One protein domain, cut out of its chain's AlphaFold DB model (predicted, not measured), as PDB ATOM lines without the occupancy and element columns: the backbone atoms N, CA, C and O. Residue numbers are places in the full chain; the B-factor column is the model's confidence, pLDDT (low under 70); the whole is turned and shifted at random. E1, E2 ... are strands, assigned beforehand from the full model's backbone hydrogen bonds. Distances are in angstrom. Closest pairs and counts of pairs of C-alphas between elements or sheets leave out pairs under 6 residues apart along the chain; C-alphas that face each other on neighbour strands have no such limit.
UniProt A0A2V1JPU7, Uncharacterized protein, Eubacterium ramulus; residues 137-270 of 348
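Overview. This is residues 137 to 270 of the 348 residues of an uncharacterized protein of Eubacterium ramulus (UniProt A0A2V1JPU7). Two strongly twisted five-strand sheets face each other around a common axis as a loose, incompletely closed barrel of strands. E3 comes near E4 on one side and E5 near E6 on the other, while the tip of the hairpin E2 and E3 makes one end of the longest axis. The printed part has 134 residues with ten named strands, E1 to E10 in chain order, and no named helix; the class is all strand. One sheet runs E4, E1, E8, E6, E9 and is mixed; the other runs E7, E5, E2, E3, E10 and is antiparallel. The whole is compact yet elongated, with a radius of gyration of the C-alphas of 15.4 A and spans of 51 by 30 by 24 A.

Along the chain. Find C-alpha 138 at (-30.983, -21.988, -22.097); from there E1 runs through residues 138 to 146, 24.7 A. Next come E2, residues 154 to 166, 35.2 A, and E3, residues 172 to 183, 35.9 A. E4 holds residues 187 to 193, 18.9 A. E5, residues 195 to 205, 28.2 A, bends by 58 degrees at residue 200. Then read E6 at residues 214 to 217, E7 at 219 to 222, E8 at 231 to 236, 15.6 A, and E9 at 246 to 249. E10, residues 263 to 266, ends at C-alpha 266, (-36.165, -9.268, -21.805).

Arrangement. Start at E1: E4 is its antiparallel neighbour, with N 141 and O 190 2.8 A apart, and E8 its parallel neighbour, with N 144 and O 232 at 2.9 A. E8 pairs with E6, N 215 to O 235 at 2.9 A, and E6 with the edge strand E9, N 216 to O 247 at 3.0 A. In the other sheet, the hairpin E2 and E3 has N 157 and O 180 at 2.9 A. E5 pairs with E2, N 156 to O 203 at 2.8 A. The edge strands are E10, with N 177 and O 265 at 2.9 A to E3, and E7, with N 197 and O 220 at 2.8 A to E5. E6 runs on into E7 across one residue, at 60 degrees. Between the sheets, the closest C-alphas of E3 and E4 are Ser 182 and Lys 188, 6.1 A apart; those of E5 and E6 are Ala 204 and Val 214, 7.0 A. E1 and E3 are apart.

Size, cuts and confidence. The two C-alphas farthest apart, those of Asp 169 and Lys 208, are 52.7 A from each other. The printed part has no cut. The link from E9 to E10, residues 250 to 262, is long. In this predicted model the mean pLDDT of the printed part is 83.2; it is under 70 at residues 147 to 150, 166 to 173, 226 to 227, 240 to 244 and 269 to 270.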
ATOM      1  N   LYS A 137     -33.524 -21.232 -25.985       84.38
ATOM      2  CA  LYS A 137     -32.963 -22.414 -25.323       84.38
ATOM      3  C   LYS A 137     -31.820 -22.010 -24.401       84.38
ATOM      4  O   LYS A 137     -30.749 -21.660 -24.885       84.38
ATOM      5  N   ALA A 138     -32.031 -22.148 -23.095       88.38
ATOM      6  CA  ALA A 138     -30.983 -21.988 -22.097       88.38
ATOM      7  C   ALA A 138     -29.886 -23.055 -22.265       88.38
ATOM      8  O   ALA A 138     -30.167 -24.255 -22.350       88.38
ATOM      9  N   VAL A 139     -28.631 -22.611 -22.282       87.25
ATOM     10  CA  VAL A 139     -27.420 -23.428 -22.361       87.25
ATOM     11  C   VAL A 139     -26.542 -23.101 -21.154       87.25
ATOM     12  O   VAL A 139     -26.197 -21.949 -20.904       87.25
ATOM     13  N   THR A 140     -26.160 -24.129 -20.396       90.62
ATOM     14  CA  THR A 140     -25.278 -23.973 -19.234       90.62
ATOM     15  C   THR A 140     -23.851 -23.660 -19.680       90.62
ATOM     16  O   THR A 140     -23.073 -24.562 -20.009       90.62
ATOM     17  N   SER A 141     -23.500 -22.379 -19.652       89.31
ATOM     18  CA  SER A 141     -22.183 -21.841 -19.984       89.31
ATOM     19  C   SER A 141     -21.314 -21.654 -18.739       89.31
ATOM     20  O   SER A 141     -21.783 -21.622 -17.595       89.31
ATOM     21  N   LYS A 142     -20.006 -21.539 -18.961       92.12
ATOM     22  CA  LYS A 142     -18.997 -21.359 -17.924       92.12
ATOM     23  C   LYS A 142     -18.181 -20.106 -18.222       92.12
ATOM     24  O   LYS A 142     -17.628 -19.969 -19.303       92.12
ATOM     25  N   ILE A 143     -18.075 -19.211 -17.252       90.69
ATOM     26  CA  ILE A 143     -17.175 -18.057 -17.301       90.69
ATOM     27  C   ILE A 143     -15.978 -18.373 -16.408       90.69
ATOM     28  O   ILE A 143     -16.163 -18.784 -15.261       90.69
ATOM     29  N   VAL A 144     -14.761 -18.218 -16.923       89.69
ATOM     30  CA  VAL A 144     -13.507 -18.504 -16.213       89.69
ATOM     31  C   VAL A 144     -12.736 -17.208 -15.999       89.69
ATOM     32  O   VAL A 144     -12.497 -16.457 -16.941       89.69
ATOM     33  N   PHE A 145     -12.343 -16.959 -14.752       87.50
ATOM     34  CA  PHE A 145     -11.566 -15.795 -14.335       87.50
ATOM     35  C   PHE A 145     -10.118 -16.245 -14.110       87.50
ATOM     36  O   PHE A 145      -9.751 -16.752 -13.047       87.50
ATOM     37  N   SER A 146      -9.325 -16.122 -15.168       75.44
ATOM     38  CA  SER A 146      -7.917 -16.522 -15.249       75.44
ATOM     39  C   SER A 146      -6.976 -15.413 -14.765       75.44
ATOM     40  O   SER A 146      -7.255 -14.229 -14.946       75.44
ATOM     41  N   GLY A 147      -5.864 -15.819 -14.151       67.19
ATOM     42  CA  GLY A 147      -4.784 -14.965 -13.656       67.19
ATOM     43  C   GLY A 147      -3.560 -15.813 -13.271       67.19
ATOM     44  O   GLY A 147      -3.674 -17.043 -13.215       67.19
ATOM     45  N   GLN A 148      -2.414 -15.192 -12.938       57.00
ATOM     46  CA  GLN A 148      -1.189 -15.930 -12.544       57.00
ATOM     47  C   GLN A 148      -1.387 -16.804 -11.293       57.00
ATOM     48  O   GLN A 148      -0.696 -17.805 -11.110       57.00
ATOM     49  N   GLU A 149      -2.366 -16.451 -10.460       60.88
ATOM     50  CA  GLU A 149      -2.927 -17.292  -9.406       60.88
ATOM     51  C   GLU A 149      -4.460 -17.316  -9.535       60.88
ATOM     52  O   GLU A 149      -5.053 -16.523 -10.270       60.88
ATOM     53  N   LYS A 150      -5.133 -18.226  -8.815       69.00
ATOM     54  CA  LYS A 150      -6.603 -18.302  -8.819       69.00
ATOM     55  C   LYS A 150      -7.207 -17.005  -8.281       69.00
ATOM     56  O   LYS A 150      -7.179 -16.776  -7.075       69.00
ATOM     57  N   PHE A 151      -7.811 -16.211  -9.160       81.44
ATOM     58  CA  PHE A 151      -8.504 -14.988  -8.778       81.44
ATOM     59  C   PHE A 151      -9.650 -15.269  -7.785       81.44
ATOM     60  O   PHE A 151     -10.494 -16.139  -8.016       81.44
ATOM     61  N   SER A 152      -9.676 -14.508  -6.687       83.12
ATOM     62  CA  SER A 152     -10.605 -14.652  -5.554       83.12
ATOM     63  C   SER A 152     -11.420 -13.381  -5.253       83.12
ATOM     64  O   SER A 152     -12.085 -13.295  -4.222       83.12
ATOM     65  N   GLY A 153     -11.397 -12.391  -6.146       89.12
ATOM     66  CA  GLY A 153     -12.143 -11.141  -5.992       89.12
ATOM     67  C   GLY A 153     -13.603 -11.212  -6.464       89.12
ATOM     68  O   GLY A 153     -14.234 -12.273  -6.477       89.12
ATOM     69  N   THR A 154     -14.158 -10.066  -6.866       93.25
ATOM     70  CA  THR A 154     -15.494  -9.955  -7.480       93.25
ATOM     71  C   THR A 154     -15.379  -9.558  -8.949       93.25
ATOM     72  O   THR A 154     -14.651  -8.622  -9.264       93.25
ATOM     73  N   VAL A 155     -16.143 -10.209  -9.831       93.50
ATOM     74  CA  VAL A 155     -16.342  -9.777 -11.227       93.50
ATOM     75  C   VAL A 155     -17.834  -9.631 -11.499       93.50
ATOM     76  O   VAL A 155     -18.624 -10.495 -11.117       93.50
ATOM     77  N   GLN A 156     -18.204  -8.540 -12.159       95.06
ATOM     78  CA  GLN A 156     -19.552  -8.226 -12.623       95.06
ATOM     79  C   GLN A 156     -19.501  -7.966 -14.120       95.06
ATOM     80  O   GLN A 156     -18.605  -7.266 -14.587       95.06
ATOM     81  N   ILE A 157     -20.439  -8.538 -14.863       94.75
ATOM     82  CA  ILE A 157     -20.477  -8.465 -16.322       94.75
ATOM     83  C   ILE A 157     -21.901  -8.130 -16.742       94.75
ATOM     84  O   ILE A 157     -22.834  -8.820 -16.326       94.75
ATOM     85  N   THR A 158     -22.052  -7.109 -17.578       93.75
ATOM     86  CA  THR A 158     -23.285  -6.820 -18.309       93.75
ATOM     87  C   THR A 158     -23.111  -7.339 -19.730       93.75
ATOM     88  O   THR A 158     -22.143  -7.003 -20.416       93.75
ATOM     89  N   LEU A 159     -24.034  -8.197 -20.147       91.25
ATOM     90  CA  LEU A 159     -24.082  -8.776 -21.480       91.25
ATOM     91  C   LEU A 159     -25.340  -8.286 -22.185       91.25
ATOM     92  O   LEU A 159     -26.415  -8.349 -21.594       91.25
ATOM     93  N   HIS A 160     -25.209  -7.890 -23.445       85.75
ATOM     94  CA  HIS A 160     -26.338  -7.702 -24.348       85.75
ATOM     95  C   HIS A 160     -26.394  -8.885 -25.318       85.75
ATOM     96  O   HIS A 160     -25.383  -9.225 -25.934       85.75
ATOM     97  N   ALA A 161     -27.546  -9.539 -25.424       85.12
ATOM     98  CA  ALA A 161     -27.729 -10.775 -26.173       85.12
ATOM     99  C   ALA A 161     -28.714 -10.591 -27.328       85.12
ATOM    100  O   ALA A 161     -29.816 -10.083 -27.134       85.12
ATOM    101  N   VAL A 162     -28.350 -11.098 -28.505       83.06
ATOM    102  CA  VAL A 162     -29.240 -11.292 -29.654       83.06
ATOM    103  C   VAL A 162     -29.431 -12.798 -29.825       83.06
ATOM    104  O   VAL A 162     -28.487 -13.511 -30.174       83.06
ATOM    105  N   LEU A 163     -30.631 -13.299 -29.527       82.06
ATOM    106  CA  LEU A 163     -30.893 -14.739 -29.483       82.06
ATOM    107  C   LEU A 163     -31.008 -15.373 -30.877       82.06
ATOM    108  O   LEU A 163     -31.340 -14.707 -31.857       82.06
ATOM    109  N   ASP A 164     -30.834 -16.695 -30.952       70.25
ATOM    110  CA  ASP A 164     -31.024 -17.522 -32.161       70.25
ATOM    111  C   ASP A 164     -32.508 -17.735 -32.565       70.25
ATOM    112  O   ASP A 164     -32.868 -18.685 -33.275       70.25
ATOM    113  N   VAL A 165     -33.375 -16.825 -32.111       70.62
ATOM    114  CA  VAL A 165     -34.836 -16.933 -32.117       70.62
ATOM    115  C   VAL A 165     -35.456 -15.872 -33.019       70.62
ATOM    116  O   VAL A 165     -35.080 -14.701 -32.944       70.62
ATOM    117  N   TYR A 166     -36.448 -16.267 -33.820       66.19
ATOM    118  CA  TYR A 166     -37.245 -15.366 -34.656       66.19
ATOM    119  C   TYR A 166     -38.748 -15.527 -34.397       66.19
ATOM    120  O   TYR A 166     -39.198 -16.561 -33.909       66.19
ATOM    121  N   TYR A 167     -39.524 -14.501 -34.756       55.34
ATOM    122  CA  TYR A 167     -40.985 -14.514 -34.673       55.34
ATOM    123  C   TYR A 167     -41.622 -14.128 -36.018       55.34
ATOM    124  O   TYR A 167     -41.626 -12.957 -36.397       55.34
ATOM    125  N   GLY A 168     -42.217 -15.111 -36.702       52.25
ATOM    126  CA  GLY A 168     -43.016 -14.920 -37.919       52.25
ATOM    127  C   GLY A 168     -42.217 -14.671 -39.206       52.25
ATOM    128  O   GLY A 168     -41.010 -14.897 -39.274       52.25
ATOM    129  N   ASP A 169     -42.912 -14.209 -40.251       50.66
ATOM    130  CA  ASP A 169     -42.350 -14.055 -41.605       50.66
ATOM    131  C   ASP A 169     -41.266 -12.968 -41.716       50.66
ATOM    132  O   ASP A 169     -40.437 -13.007 -42.627       50.66
ATOM    133  N   THR A 170     -41.266 -12.002 -40.793       51.66
ATOM    134  CA  THR A 170     -40.294 -10.905 -40.696       51.66
ATOM    135  C   THR A 170     -39.218 -11.211 -39.664       51.66
ATOM    136  O   THR A 170     -39.535 -11.405 -38.489       51.66
ATOM    137  N   VAL A 171     -37.945 -11.156 -40.071       56.09
ATOM    138  CA  VAL A 171     -36.789 -11.374 -39.186       56.09
ATOM    139  C   VAL A 171     -36.794 -10.356 -38.036       56.09
ATOM    140  O   VAL A 171     -36.433  -9.189 -38.187       56.09
ATOM    141  N   THR A 172     -37.245 -10.824 -36.875       56.78
ATOM    142  CA  THR A 172     -37.376 -10.059 -35.633       56.78
ATOM    143  C   THR A 172     -36.647 -10.840 -34.559       56.78
ATOM    144  O   THR A 172     -37.093 -11.927 -34.192       56.78
ATOM    145  N   TYR A 173     -35.518 -10.317 -34.089       65.69
ATOM    146  CA  TYR A 173     -34.710 -10.996 -33.081       65.69
ATOM    147  C   TYR A 173     -35.239 -10.698 -31.681       65.69
ATOM    148  O   TYR A 173     -35.636  -9.572 -31.372       65.69
ATOM    149  N   ARG A 174     -35.204 -11.705 -30.808       76.81
ATOM    150  CA  ARG A 174     -35.347 -11.490 -29.366       76.81
ATOM    151  C   ARG A 174     -34.018 -10.978 -28.815       76.81
ATOM    152  O   ARG A 174     -32.987 -11.613 -29.027       76.81
ATOM    153  N   GLN A 175     -34.065  -9.850 -28.112       82.50
ATOM    154  CA  GLN A 175     -32.920  -9.276 -27.413       82.50
ATOM    155  C   GLN A 175     -33.098  -9.414 -25.897       82.50
ATOM    156  O   GLN A 175     -34.221  -9.350 -25.386       82.50
ATOM    157  N   GLU A 176     -32.003  -9.603 -25.169       87.38
ATOM    158  CA  GLU A 176     -32.010  -9.743 -23.711       87.38
ATOM    159  C   GLU A 176     -30.738  -9.166 -23.092       87.38
ATOM    160  O   GLU A 176     -29.643  -9.409 -23.593       87.38
ATOM    161  N   ASP A 177     -30.864  -8.486 -21.955       90.62
ATOM    162  CA  ASP A 177     -29.713  -8.091 -21.145       90.62
ATOM    163  C   ASP A 177     -29.529  -9.059 -19.970       90.62
ATOM    164  O   ASP A 177     -30.484  -9.430 -19.276       90.62
ATOM    165  N   TYR A 178     -28.281  -9.438 -19.706       92.12
ATOM    166  CA  TYR A 178     -27.889 -10.271 -18.571       92.12
ATOM    167  C   TYR A 178     -26.894  -9.522 -17.689       92.12
ATOM    168  O   TYR A 178     -25.918  -8.957 -18.176       92.12
ATOM    169  N   THR A 179     -27.072  -9.611 -16.374       94.12
ATOM    170  CA  THR A 179     -26.033  -9.260 -15.401       94.12
ATOM    171  C   THR A 179     -25.530 -10.532 -14.735       94.12
ATOM    172  O   THR A 179     -26.314 -11.292 -14.157       94.12
ATOM    173  N   VAL A 180     -24.221 -10.771 -14.788       92.62
ATOM    174  CA  VAL A 180     -23.572 -11.951 -14.206       92.62
ATOM    175  C   VAL A 180     -22.520 -11.523 -13.194       92.62
ATOM    176  O   VAL A 180     -21.547 -10.859 -13.539       92.62
ATOM    177  N   THR A 181     -22.689 -11.970 -11.949       92.56
ATOM    178  CA  THR A 181     -21.790 -11.653 -10.837       92.56
ATOM    179  C   THR A 181     -21.159 -12.922 -10.255       92.56
ATOM    180  O   THR A 181     -21.838 -13.898  -9.897       92.56
ATOM    181  N   SER A 182     -19.832 -12.896 -10.130       91.31
ATOM    182  CA  SER A 182     -19.011 -13.882  -9.423       91.31
ATOM    183  C   SER A 182     -18.320 -13.222  -8.233       91.31
ATOM    184  O   SER A 182     -17.853 -12.095  -8.349       91.31
ATOM    185  N   VAL A 183     -18.253 -13.916  -7.096       88.50
ATOM    186  CA  VAL A 183     -17.603 -13.448  -5.862       88.50
ATOM    187  C   VAL A 183     -16.804 -14.612  -5.285       88.50
ATOM    188  O   VAL A 183     -17.378 -15.671  -5.038       88.50
ATOM    189  N   GLY A 184     -15.500 -14.430  -5.063       81.50
ATOM    190  CA  GLY A 184     -14.656 -15.432  -4.404       81.50
ATOM    191  C   GLY A 184     -14.372 -16.694  -5.224       81.50
ATOM    192  O   GLY A 184     -13.913 -17.684  -4.659       81.50
ATOM    193  N   ALA A 185     -14.670 -16.696  -6.527       81.19
ATOM    194  CA  ALA A 185     -14.588 -17.882  -7.373       81.19
ATOM    195  C   ALA A 185     -13.874 -17.597  -8.700       81.19
ATOM    196  O   ALA A 185     -14.255 -16.681  -9.430       81.19
ATOM    197  N   SER A 186     -12.905 -18.455  -9.038       84.38
ATOM    198  CA  SER A 186     -12.155 -18.438 -10.303       84.38
ATOM    199  C   SER A 186     -12.964 -18.931 -11.511       84.38
ATOM    200  O   SER A 186     -12.485 -18.888 -12.637       84.38
ATOM    201  N   GLU A 187     -14.187 -19.418 -11.298       88.94
ATOM    202  CA  GLU A 187     -15.133 -19.754 -12.361       88.94
ATOM    203  C   GLU A 187     -16.582 -19.571 -11.893       88.94
ATOM    204  O   GLU A 187     -16.893 -19.686 -10.706       88.94
ATOM    205  N   LYS A 188     -17.479 -19.291 -12.840       90.69
ATOM    206  CA  LYS A 188     -18.916 -19.125 -12.625       90.69
ATOM    207  C   LYS A 188     -19.691 -19.877 -13.700       90.69
ATOM    208  O   LYS A 188     -19.565 -19.584 -14.884       90.69
ATOM    209  N   THR A 189     -20.551 -20.795 -13.278       92.25
ATOM    210  CA  THR A 189     -21.577 -21.378 -14.150       92.25
ATOM    211  C   THR A 189     -22.780 -20.439 -14.224       92.25
ATOM    212  O   THR A 189     -23.224 -19.923 -13.192       92.25
ATOM    213  N   VAL A 190     -23.306 -20.226 -15.427       92.25
ATOM    214  CA  VAL A 190     -24.506 -19.425 -15.703       92.25
ATOM    215  C   VAL A 190     -25.258 -20.043 -16.881       92.25
ATOM    216  O   VAL A 190     -24.638 -20.503 -17.836       92.25
ATOM    217  N   ASP A 191     -26.586 -20.071 -16.810       92.06
ATOM    218  CA  ASP A 191     -27.419 -20.458 -17.946       92.06
ATOM    219  C   ASP A 191     -27.682 -19.213 -18.806       92.06
ATOM    220  O   ASP A 191     -28.222 -18.218 -18.317       92.06
ATOM    221  N   LEU A 192     -27.249 -19.266 -20.064       91.88
ATOM    222  CA  LEU A 192     -27.410 -18.221 -21.076       91.88
ATOM    223  C   LEU A 192     -28.265 -18.786 -22.211       91.88
ATOM    224  O   LEU A 192     -28.031 -19.918 -22.634       91.88
ATOM    225  N   ASP A 193     -29.247 -18.040 -22.716       90.75
ATOM    226  CA  ASP A 193     -30.001 -18.497 -23.889       90.75
ATOM    227  C   ASP A 193     -29.111 -18.491 -25.141       90.75
ATOM    228  O   ASP A 193     -28.211 -17.662 -25.276       90.75
ATOM    229  N   ALA A 194     -29.332 -19.429 -26.056       84.56
ATOM    230  CA  ALA A 194     -28.547 -19.522 -27.279       84.56
ATOM    231  C   ALA A 194     -28.647 -18.247 -28.139       84.56
ATOM    232  O   ALA A 194     -29.726 -17.681 -28.329       84.56
ATOM    233  N   GLY A 195     -27.508 -17.784 -28.654       81.69
ATOM    234  CA  GLY A 195     -27.411 -16.486 -29.319       81.69
ATOM    235  C   GLY A 195     -25.994 -15.927 -29.408       81.69
ATOM    236  O   GLY A 195     -25.013 -16.581 -29.047       81.69
ATOM    237  N   THR A 196     -25.900 -14.689 -29.883       83.12
ATOM    238  CA  THR A 196     -24.667 -13.887 -29.901       83.12
ATOM    239  C   THR A 196     -24.716 -12.860 -28.779       83.12
ATOM    240  O   THR A 196     -25.732 -12.199 -28.589       83.12
ATOM    241  N   TYR A 197     -23.615 -12.723 -28.048       84.69
ATOM    242  CA  TYR A 197     -23.490 -11.870 -26.874       84.69
ATOM    243  C   TYR A 197     -22.402 -10.821 -27.089       84.69
ATOM    244  O   TYR A 197     -21.298 -11.151 -27.521       84.69
ATOM    245  N   GLU A 198     -22.690  -9.576 -26.722       86.69
ATOM    246  CA  GLU A 198     -21.715  -8.506 -26.528       86.69
ATOM    247  C   GLU A 198     -21.485  -8.296 -25.027       86.69
ATOM    248  O   GLU A 198     -22.439  -8.125 -24.268       86.69
ATOM    249  N   ILE A 199     -20.225  -8.232 -24.590       87.94
ATOM    250  CA  ILE A 199     -19.886  -7.705 -23.263       87.94
ATOM    251  C   ILE A 199     -19.956  -6.178 -23.346       87.94
ATOM    252  O   ILE A 199     -19.027  -5.527 -23.835       87.94
ATOM    253  N   THR A 200     -21.080  -5.600 -22.924       88.88
ATOM    254  CA  THR A 200     -21.311  -4.146 -22.946       88.88
ATOM    255  C   THR A 200     -20.618  -3.454 -21.780       88.88
ATOM    256  O   THR A 200     -20.071  -2.365 -21.952       88.88
ATOM    257  N   GLU A 201     -20.553  -4.118 -20.625       92.88
ATOM    258  CA  GLU A 201     -19.832  -3.637 -19.453       92.88
ATOM    259  C   GLU A 201     -19.186  -4.789 -18.677       92.88
ATOM    260  O   GLU A 201     -19.719  -5.894 -18.589       92.88
ATOM    261  N   ILE A 202     -18.040  -4.520 -18.059       94.25
ATOM    262  CA  ILE A 202     -17.405  -5.405 -17.086       94.25
ATOM    263  C   ILE A 202     -16.798  -4.558 -15.967       94.25
ATOM    264  O   ILE A 202     -16.279  -3.475 -16.228       94.25
ATOM    265  N   ASN A 203     -16.858  -5.028 -14.724       94.75
ATOM    266  CA  ASN A 203     -16.148  -4.439 -13.591       94.75
ATOM    267  C   ASN A 203     -15.542  -5.559 -12.738       94.75
ATOM    268  O   ASN A 203     -16.228  -6.533 -12.418       94.75
ATOM    269  N   ALA A 204     -14.270  -5.433 -12.360       93.44
ATOM    270  CA  ALA A 204     -13.586  -6.407 -11.514       93.44
ATOM    271  C   ALA A 204     -12.819  -5.738 -10.376       93.44
ATOM    272  O   ALA A 204     -12.251  -4.657 -10.538       93.44
ATOM    273  N   TYR A 205     -12.802  -6.420  -9.237       93.56
ATOM    274  CA  TYR A 205     -12.291  -5.920  -7.968       93.56
ATOM    275  C   TYR A 205     -11.574  -7.034  -7.213       93.56
ATOM    276  O   TYR A 205     -12.060  -8.166  -7.213       93.56
ATOM    277  N   ASP A 206     -10.467  -6.733  -6.542       91.00
ATOM    278  CA  ASP A 206      -9.758  -7.699  -5.698       91.00
ATOM    279  C   ASP A 206     -10.515  -8.002  -4.380       91.00
ATOM    280  O   ASP A 206     -11.635  -7.538  -4.145       91.00
ATOM    281  N   GLU A 207      -9.913  -8.796  -3.488       90.06
ATOM    282  CA  GLU A 207     -10.486  -9.100  -2.163       90.06
ATOM    283  C   GLU A 207     -10.667  -7.862  -1.262       90.06
ATOM    284  O   GLU A 207     -11.461  -7.893  -0.320       90.06
ATOM    285  N   LYS A 208      -9.944  -6.769  -1.538       91.44
ATOM    286  CA  LYS A 208     -10.034  -5.486  -0.824       91.44
ATOM    287  C   LYS A 208     -11.042  -4.534  -1.471       91.44
ATOM    288  O   LYS A 208     -11.241  -3.445  -0.944       91.44
ATOM    289  N   GLN A 209     -11.708  -4.971  -2.544       91.81
ATOM    290  CA  GLN A 209     -12.637  -4.193  -3.369       91.81
ATOM    291  C   GLN A 209     -11.954  -3.090  -4.199       91.81
ATOM    292  O   GLN A 209     -12.631  -2.194  -4.706       91.81
ATOM    293  N   GLU A 210     -10.634  -3.172  -4.387       92.25
ATOM    294  CA  GLU A 210      -9.887  -2.267  -5.260       92.25
ATOM    295  C   GLU A 210     -10.028  -2.710  -6.728       92.25
ATOM    296  O   GLU A 210      -9.938  -3.910  -7.006       92.25
ATOM    297  N   PRO A 211     -10.245  -1.787  -7.685       94.38
ATOM    298  CA  PRO A 211     -10.357  -2.116  -9.104       94.38
ATOM    299  C   PRO A 211      -9.165  -2.879  -9.692       94.38
ATOM    300  O   PRO A 211      -8.005  -2.546  -9.444       94.38
ATOM    301  N   VAL A 212      -9.452  -3.849 -10.562       92.12
ATOM    302  CA  VAL A 212      -8.448  -4.657 -11.272       92.12
ATOM    303  C   VAL A 212      -8.703  -4.598 -12.778       92.12
ATOM    304  O   VAL A 212      -9.839  -4.721 -13.221       92.12
ATOM    305  N   THR A 213      -7.645  -4.423 -13.573       92.44
ATOM    306  CA  THR A 213      -7.716  -4.447 -15.045       92.44
ATOM    307  C   THR A 213      -8.188  -5.814 -15.551       92.44
ATOM    308  O   THR A 213      -7.734  -6.843 -15.045       92.44
ATOM    309  N   VAL A 214      -9.051  -5.829 -16.571       92.31
ATOM    310  CA  VAL A 214      -9.563  -7.062 -17.195       92.31
ATOM    311  C   VAL A 214      -9.388  -7.026 -18.708       92.31
ATOM    312  O   VAL A 214      -9.657  -5.999 -19.331       92.31
ATOM    313  N   TYR A 215      -9.014  -8.166 -19.288       91.38
ATOM    314  CA  TYR A 215      -9.017  -8.411 -20.729       91.38
ATOM    315  C   TYR A 215     -10.061  -9.482 -21.067       91.38
ATOM    316  O   TYR A 215     -10.122 -10.525 -20.411       91.38
ATOM    317  N   TYR A 216     -10.907  -9.215 -22.062       89.31
ATOM    318  CA  TYR A 216     -12.097 -10.018 -22.356       89.31
ATOM    319  C   TYR A 216     -12.466 -10.003 -23.849       89.31
ATOM    320  O   TYR A 216     -12.195  -9.014 -24.536       89.31
ATOM    321  N   PRO A 217     -13.101 -11.065 -24.381       87.38
ATOM    322  CA  PRO A 217     -13.636 -11.044 -25.736       87.38
ATOM    323  C   PRO A 217     -14.839 -10.096 -25.785       87.38
ATOM    324  O   PRO A 217     -15.776 -10.231 -24.998       87.38
ATOM    325  N   LYS A 218     -14.832  -9.127 -26.708       83.88
ATOM    326  CA  LYS A 218     -15.941  -8.164 -26.838       83.88
ATOM    327  C   LYS A 218     -17.253  -8.844 -27.233       83.88
ATOM    328  O   LYS A 218     -18.308  -8.444 -26.746       83.88
ATOM    329  N   TYR A 219     -17.158  -9.869 -28.078       81.56
ATOM    330  CA  TYR A 219     -18.278 -10.671 -28.556       81.56
ATOM    331  C   TYR A 219     -17.987 -12.162 -28.378       81.56
ATOM    332  O   TYR A 219     -16.843 -12.592 -28.525       81.56
ATOM    333  N   PHE A 220     -19.019 -12.955 -28.106       80.31
ATOM    334  CA  PHE A 220     -18.960 -14.418 -28.119       80.31
ATOM    335  C   PHE A 220     -20.317 -15.014 -28.510       80.31
ATOM    336  O   PHE A 220     -21.331 -14.318 -28.542       80.31
ATOM    337  N   THR A 221     -20.350 -16.310 -28.811       81.19
ATOM    338  CA  THR A 221     -21.578 -17.029 -29.173       81.19
ATOM    339  C   THR A 221     -21.851 -18.182 -28.212       81.19
ATOM    340  O   THR A 221     -20.938 -18.842 -27.711       81.19
ATOM    341  N   VAL A 222     -23.133 -18.426 -27.952       82.62
ATOM    342  CA  VAL A 222     -23.642 -19.565 -27.187       82.62
ATOM    343  C   VAL A 222     -24.430 -20.433 -28.161       82.62
ATOM    344  O   VAL A 222     -25.560 -20.108 -28.517       82.62
ATOM    345  N   ASP A 223     -23.817 -21.519 -28.631       75.88
ATOM    346  CA  ASP A 223     -24.468 -22.455 -29.550       75.88
ATOM    347  C   ASP A 223     -25.498 -23.324 -28.810       75.88
ATOM    348  O   ASP A 223     -25.178 -24.041 -27.856       75.88
ATOM    349  N   ARG A 224     -26.738 -23.309 -29.313       78.69
ATOM    350  CA  ARG A 224     -27.852 -24.152 -28.866       78.69
ATOM    351  C   ARG A 224     -27.532 -25.647 -28.879       78.69
ATOM    352  O   ARG A 224     -28.154 -26.402 -28.130       78.69
ATOM    353  N   ASN A 225     -26.599 -26.079 -29.725       70.94
ATOM    354  CA  ASN A 225     -26.227 -27.472 -29.965       70.94
ATOM    355  C   ASN A 225     -24.864 -27.861 -29.381       70.94
ATOM    356  O   ASN A 225     -24.418 -28.990 -29.600       70.94
ATOM    357  N   ALA A 226     -24.224 -26.976 -28.610       68.00
ATOM    358  CA  ALA A 226     -22.891 -27.202 -28.073       68.00
ATOM    359  C   ALA A 226     -22.805 -28.533 -27.290       68.00
ATOM    360  O   ALA A 226     -23.373 -28.689 -26.208       68.00
ATOM    361  N   MET A 227     -22.062 -29.509 -27.833       66.12
ATOM    362  CA  MET A 227     -21.839 -30.812 -27.178       66.12
ATOM    363  C   MET A 227     -20.992 -30.695 -25.900       66.12
ATOM    364  O   MET A 227     -20.979 -31.598 -25.064       66.12
ATOM    365  N   GLN A 228     -20.264 -29.588 -25.764       73.19
ATOM    366  CA  GLN A 228     -19.487 -29.210 -24.590       73.19
ATOM    367  C   GLN A 228     -20.034 -27.886 -24.053       73.19
ATOM    368  O   GLN A 228     -20.592 -27.094 -24.807       73.19
ATOM    369  N   LYS A 229     -19.869 -27.627 -22.753       79.69
ATOM    370  CA  LYS A 229     -20.295 -26.353 -22.160       79.69
ATOM    371  C   LYS A 229     -19.463 -25.210 -22.758       79.69
ATOM    372  O   LYS A 229     -18.240 -25.300 -22.658       79.69
ATOM    373  N   PRO A 230     -20.077 -24.155 -23.327       82.69
ATOM    374  CA  PRO A 230     -19.335 -22.987 -23.793       82.69
ATOM    375  C   PRO A 230     -18.514 -22.382 -22.649       82.69
ATOM    376  O   PRO A 230     -19.051 -22.191 -21.553       82.69
ATOM    377  N   GLU A 231     -17.234 -22.098 -22.894       89.06
ATOM    378  CA  GLU A 231     -16.327 -21.486 -21.919       89.06
ATOM    379  C   GLU A 231     -15.907 -20.087 -22.393       89.06
ATOM    380  O   GLU A 231     -15.348 -19.933 -23.477       89.06
ATOM    381  N   ILE A 232     -16.188 -19.064 -21.580       88.38
ATOM    382  CA  ILE A 232     -15.772 -17.676 -21.799       88.38
ATOM    383  C   ILE A 232     -14.620 -17.374 -20.837       88.38
ATOM    384  O   ILE A 232     -14.825 -17.309 -19.624       88.38
ATOM    385  N   ALA A 233     -13.412 -17.194 -21.371       89.00
ATOM    386  CA  ALA A 233     -12.230 -16.854 -20.585       89.00
ATOM    387  C   ALA A 233     -12.060 -15.331 -20.447       89.00
ATOM    388  O   ALA A 233     -12.190 -14.587 -21.419       89.00
ATOM    389  N   LEU A 234     -11.744 -14.883 -19.232       90.06
ATOM    390  CA  LEU A 234     -11.467 -13.493 -18.877       90.06
ATOM    391  C   LEU A 234     -10.120 -13.449 -18.147       90.06
ATOM    392  O   LEU A 234      -9.917 -14.204 -17.192       90.06
ATOM    393  N   LEU A 235      -9.195 -12.591 -18.574       89.94
ATOM    394  CA  LEU A 235      -7.902 -12.407 -17.903       89.94
ATOM    395  C   LEU A 235      -8.029 -11.255 -16.906       89.94
ATOM    396  O   LEU A 235      -8.334 -10.131 -17.304       89.94
ATOM    397  N   VAL A 236      -7.806 -11.514 -15.618       88.44
ATOM    398  CA  VAL A 236      -7.976 -10.530 -14.540       88.44
ATOM    399  C   VAL A 236      -6.626 -10.251 -13.885       88.44
ATOM    400  O   VAL A 236      -6.008 -11.134 -13.297       88.44
ATOM    401  N   GLY A 237      -6.152  -9.008 -13.991       82.56
ATOM    402  CA  GLY A 237      -4.861  -8.562 -13.452       82.56
ATOM    403  C   GLY A 237      -3.626  -8.955 -14.279       82.56
ATOM    404  O   GLY A 237      -2.544  -8.431 -14.025       82.56
ATOM    405  N   GLU A 238      -3.772  -9.822 -15.283       75.88
ATOM    406  CA  GLU A 238      -2.725 -10.164 -16.254       75.88
ATOM    407  C   GLU A 238      -2.806  -9.293 -17.508       75.88
ATOM    408  O   GLU A 238      -3.896  -8.904 -17.908       75.88
ATOM    409  N   GLN A 239      -1.673  -9.040 -18.171       70.62
ATOM    410  CA  GLN A 239      -1.682  -8.523 -19.543       70.62
ATOM    411  C   GLN A 239      -1.943  -9.654 -20.542       70.62
ATOM    412  O   GLN A 239      -1.339 -10.723 -20.423       70.62
ATOM    413  N   ASP A 240      -2.742  -9.391 -21.581       69.62
ATOM    414  CA  ASP A 240      -2.744 -10.258 -22.761       69.62
ATOM    415  C   ASP A 240      -1.348 -10.251 -23.405       69.62
ATOM    416  O   ASP A 240      -0.841  -9.226 -23.867       69.62
ATOM    417  N   THR A 241      -0.717 -11.421 -23.395       64.56
ATOM    418  CA  THR A 241       0.588 -11.699 -24.008       64.56
ATOM    419  C   THR A 241       0.482 -12.704 -25.157       64.56
ATOM    420  O   THR A 241       1.490 -13.015 -25.790       64.56
ATOM    421  N   ALA A 242      -0.725 -13.201 -25.445       60.94
ATOM    422  CA  ALA A 242      -0.998 -14.245 -26.427       60.94
ATOM    423  C   ALA A 242      -1.362 -13.695 -27.820       60.94
ATOM    424  O   ALA A 242      -1.382 -14.460 -28.782       60.94
ATOM    425  N   GLY A 243      -1.601 -12.383 -27.945       55.25
ATOM    426  CA  GLY A 243      -1.955 -11.750 -29.223       55.25
ATOM    427  C   GLY A 243      -3.391 -12.053 -29.651       55.25
ATOM    428  O   GLY A 243      -3.664 -12.199 -30.841       55.25
ATOM    429  N   THR A 244      -4.284 -12.188 -28.674       60.00
ATOM    430  CA  THR A 244      -5.701 -12.489 -28.881       60.00
ATOM    431  C   THR A 244      -6.464 -11.172 -29.087       60.00
ATOM    432  O   THR A 244      -6.039 -10.124 -28.607       60.00
ATOM    433  N   GLU A 245      -7.605 -11.174 -29.784       72.88
ATOM    434  CA  GLU A 245      -8.434  -9.961 -29.938       72.88
ATOM    435  C   GLU A 245      -9.274  -9.681 -28.672       72.88
ATOM    436  O   GLU A 245     -10.505  -9.713 -28.687       72.88
ATOM    437  N   LEU A 246      -8.601  -9.430 -27.544       85.06
ATOM    438  CA  LEU A 246      -9.238  -9.061 -26.278       85.06
ATOM    439  C   LEU A 246      -9.316  -7.539 -26.118       85.06
ATOM    440  O   LEU A 246      -8.349  -6.808 -26.340       85.06
ATOM    441  N   VAL A 247     -10.464  -7.060 -25.645       88.25
ATOM    442  CA  VAL A 247     -10.632  -5.681 -25.183       88.25
ATOM    443  C   VAL A 247     -10.121  -5.579 -23.752       88.25
ATOM    444  O   VAL A 247     -10.435  -6.415 -22.911       88.25
ATOM    445  N   CYS A 248      -9.347  -4.533 -23.473       91.19
ATOM    446  CA  CYS A 248      -8.925  -4.162 -22.127       91.19
ATOM    447  C   CYS A 248      -9.910  -3.146 -21.535       91.19
ATOM    448  O   CYS A 248     -10.244  -2.169 -22.206       91.19
ATOM    449  N   LYS A 249     -10.317  -3.330 -20.275       93.38
ATOM    450  CA  LYS A 249     -10.839  -2.243 -19.431       93.38
ATOM    451  C   LYS A 249      -9.883  -2.048 -18.261       93.38
ATOM    452  O   LYS A 249      -9.636  -2.984 -17.493       93.38
ATOM    453  N   ALA A 250      -9.304  -0.857 -18.152       93.25
ATOM    454  CA  ALA A 250      -8.282  -0.573 -17.152       93.25
ATOM    455  C   ALA A 250      -8.897  -0.397 -15.755       93.25
ATOM    456  O   ALA A 250     -10.005   0.112 -15.617       93.25
ATOM    457  N   ALA A 251      -8.151  -0.733 -14.697       92.88
ATOM    458  CA  ALA A 251      -8.585  -0.527 -13.307       92.88
ATOM    459  C   ALA A 251      -9.098   0.906 -13.022       92.88
ATOM    460  O   ALA A 251     -10.063   1.089 -12.288       92.88
ATOM    461  N   GLN A 252      -8.492   1.923 -13.646       92.44
ATOM    462  CA  GLN A 252      -8.878   3.339 -13.511       92.44
ATOM    463  C   GLN A 252     -10.218   3.711 -14.190       92.44
ATOM    464  O   GLN A 252     -10.719   4.809 -13.973       92.44
ATOM    465  N   GLU A 253     -10.756   2.833 -15.041       91.69
ATOM    466  CA  GLU A 253     -12.014   3.000 -15.791       91.69
ATOM    467  C   GLU A 253     -13.170   2.209 -15.154       91.69
ATOM    468  O   GLU A 253     -14.285   2.203 -15.677       91.69
ATOM    469  N   MET A 254     -12.909   1.500 -14.052       92.44
ATOM    470  CA  MET A 254     -13.926   0.766 -13.304       92.44
ATOM    471  C   MET A 254     -14.716   1.709 -12.400       92.44
ATOM    472  O   MET A 254     -14.151   2.605 -11.767       92.44
ATOM    473  N   ASP A 255     -16.013   1.450 -12.270       91.38
ATOM    474  CA  ASP A 255     -16.837   2.146 -11.287       91.38
ATOM    475  C   ASP A 255     -16.461   1.746  -9.854       91.38
ATOM    476  O   ASP A 255     -15.953   0.653  -9.597       91.38
ATOM    477  N   ALA A 256     -16.755   2.614  -8.884       89.88
ATOM    478  CA  ALA A 256     -16.592   2.285  -7.468       89.88
ATOM    479  C   ALA A 256     -17.446   1.061  -7.086       89.88
ATOM    480  O   ALA A 256     -18.625   1.000  -7.441       89.88
ATOM    481  N   TYR A 257     -16.869   0.122  -6.324       91.19
ATOM    482  CA  TYR A 257     -17.505  -1.158  -5.997       91.19
ATOM    483  C   TYR A 257     -18.942  -1.006  -5.478       91.19
ATOM    484  O   TYR A 257     -19.208  -0.378  -4.447       91.19
ATOM    485  N   ARG A 258     -19.876  -1.651  -6.180       90.38
ATOM    486  CA  ARG A 258     -21.273  -1.824  -5.775       90.38
ATOM    487  C   ARG A 258     -21.681  -3.246  -6.100       90.38
ATOM    488  O   ARG A 258     -21.480  -3.695  -7.217       90.38
ATOM    489  N   TYR A 259     -22.259  -3.970  -5.147       90.94
ATOM    490  CA  TYR A 259     -22.753  -5.315  -5.427       90.94
ATOM    491  C   TYR A 259     -24.017  -5.261  -6.296       90.94
ATOM    492  O   TYR A 259     -25.038  -4.724  -5.865       90.94
ATOM    493  N   VAL A 260     -23.962  -5.867  -7.484       90.56
ATOM    494  CA  VAL A 260     -25.126  -6.115  -8.345       90.56
ATOM    495  C   VAL A 260     -25.401  -7.619  -8.363       90.56
ATOM    496  O   VAL A 260     -24.483  -8.425  -8.526       90.56
ATOM    497  N   ALA A 261     -26.655  -8.015  -8.144       89.12
ATOM    498  CA  ALA A 261     -27.066  -9.416  -8.197       89.12
ATOM    499  C   ALA A 261     -27.176  -9.908  -9.652       89.12
ATOM    500  O   ALA A 261     -27.326  -9.101 -10.566       89.12
ATOM    501  N   ASN A 262     -27.173 -11.228  -9.862       89.94
ATOM    502  CA  ASN A 262     -27.474 -11.782 -11.183       89.94
ATOM    503  C   ASN A 262     -28.891 -11.376 -11.619       89.94
ATOM    504  O   ASN A 262     -29.838 -11.530 -10.843       89.94
ATOM    505  N   GLN A 263     -29.035 -10.906 -12.856       90.50
ATOM    506  CA  GLN A 263     -30.308 -10.486 -13.444       90.50
ATOM    507  C   GLN A 263     -30.390 -10.922 -14.910       90.50
ATOM    508  O   GLN A 263     -29.368 -11.100 -15.569       90.50
ATOM    509  N   LYS A 264     -31.619 -11.096 -15.398       91.12
ATOM    510  CA  LYS A 264     -31.963 -11.296 -16.807       91.12
ATOM    511  C   LYS A 264     -33.159 -10.397 -17.106       91.12
ATOM    512  O   LYS A 264     -34.120 -10.403 -16.334       91.12
ATOM    513  N   MET A 265     -33.095  -9.639 -18.193       89.12
ATOM    514  CA  MET A 265     -34.132  -8.706 -18.621       89.12
ATOM    515  C   MET A 265     -34.437  -8.932 -20.100       89.12
ATOM    516  O   MET A 265     -33.550  -8.839 -20.941       89.12
ATOM    517  N   GLU A 266     -35.697  -9.227 -20.417       84.75
ATOM    518  CA  GLU A 266     -36.165  -9.268 -21.805       84.75
ATOM    519  C   GLU A 266     -36.291  -7.835 -22.333       84.75
ATOM    520  O   GLU A 266     -36.923  -6.990 -21.689       84.75
ATOM    521  N   LEU A 267     -35.694  -7.560 -23.492       80.00
ATOM    522  CA  LEU A 267     -35.809  -6.270 -24.166       80.00
ATOM    523  C   LEU A 267     -36.980  -6.278 -25.165       80.00
ATOM    524  O   LEU A 267     -37.443  -7.345 -25.579       80.00
ATOM    525  N   PRO A 268     -37.500  -5.099 -25.561       74.38
ATOM    526  CA  PRO A 268     -38.497  -5.009 -26.620       74.38
ATOM    527  C   PRO A 268     -37.989  -5.628 -27.927       74.38
ATOM    528  O   PRO A 268     -36.823  -5.484 -28.282       74.38
ATOM    529  N   TYR A 269     -38.886  -6.270 -28.673       65.81
ATOM    530  CA  TYR A 269     -38.571  -6.785 -30.002       65.81
ATOM    531  C   TYR A 269     -38.229  -5.652 -30.973       65.81
ATOM    532  O   TYR A 269     -39.080  -4.808 -31.267       65.81
ATOM    533  N   GLU A 270     -37.022  -5.685 -31.532       57.88
ATOM    534  CA  GLU A 270     -36.652  -4.854 -32.673       57.88
ATOM    535  C   GLU A 270     -36.865  -5.638 -33.973       57.88
ATOM    536  O   GLU A 270     -36.191  -6.630 -34.262       57.88
TER     537      GLU A 270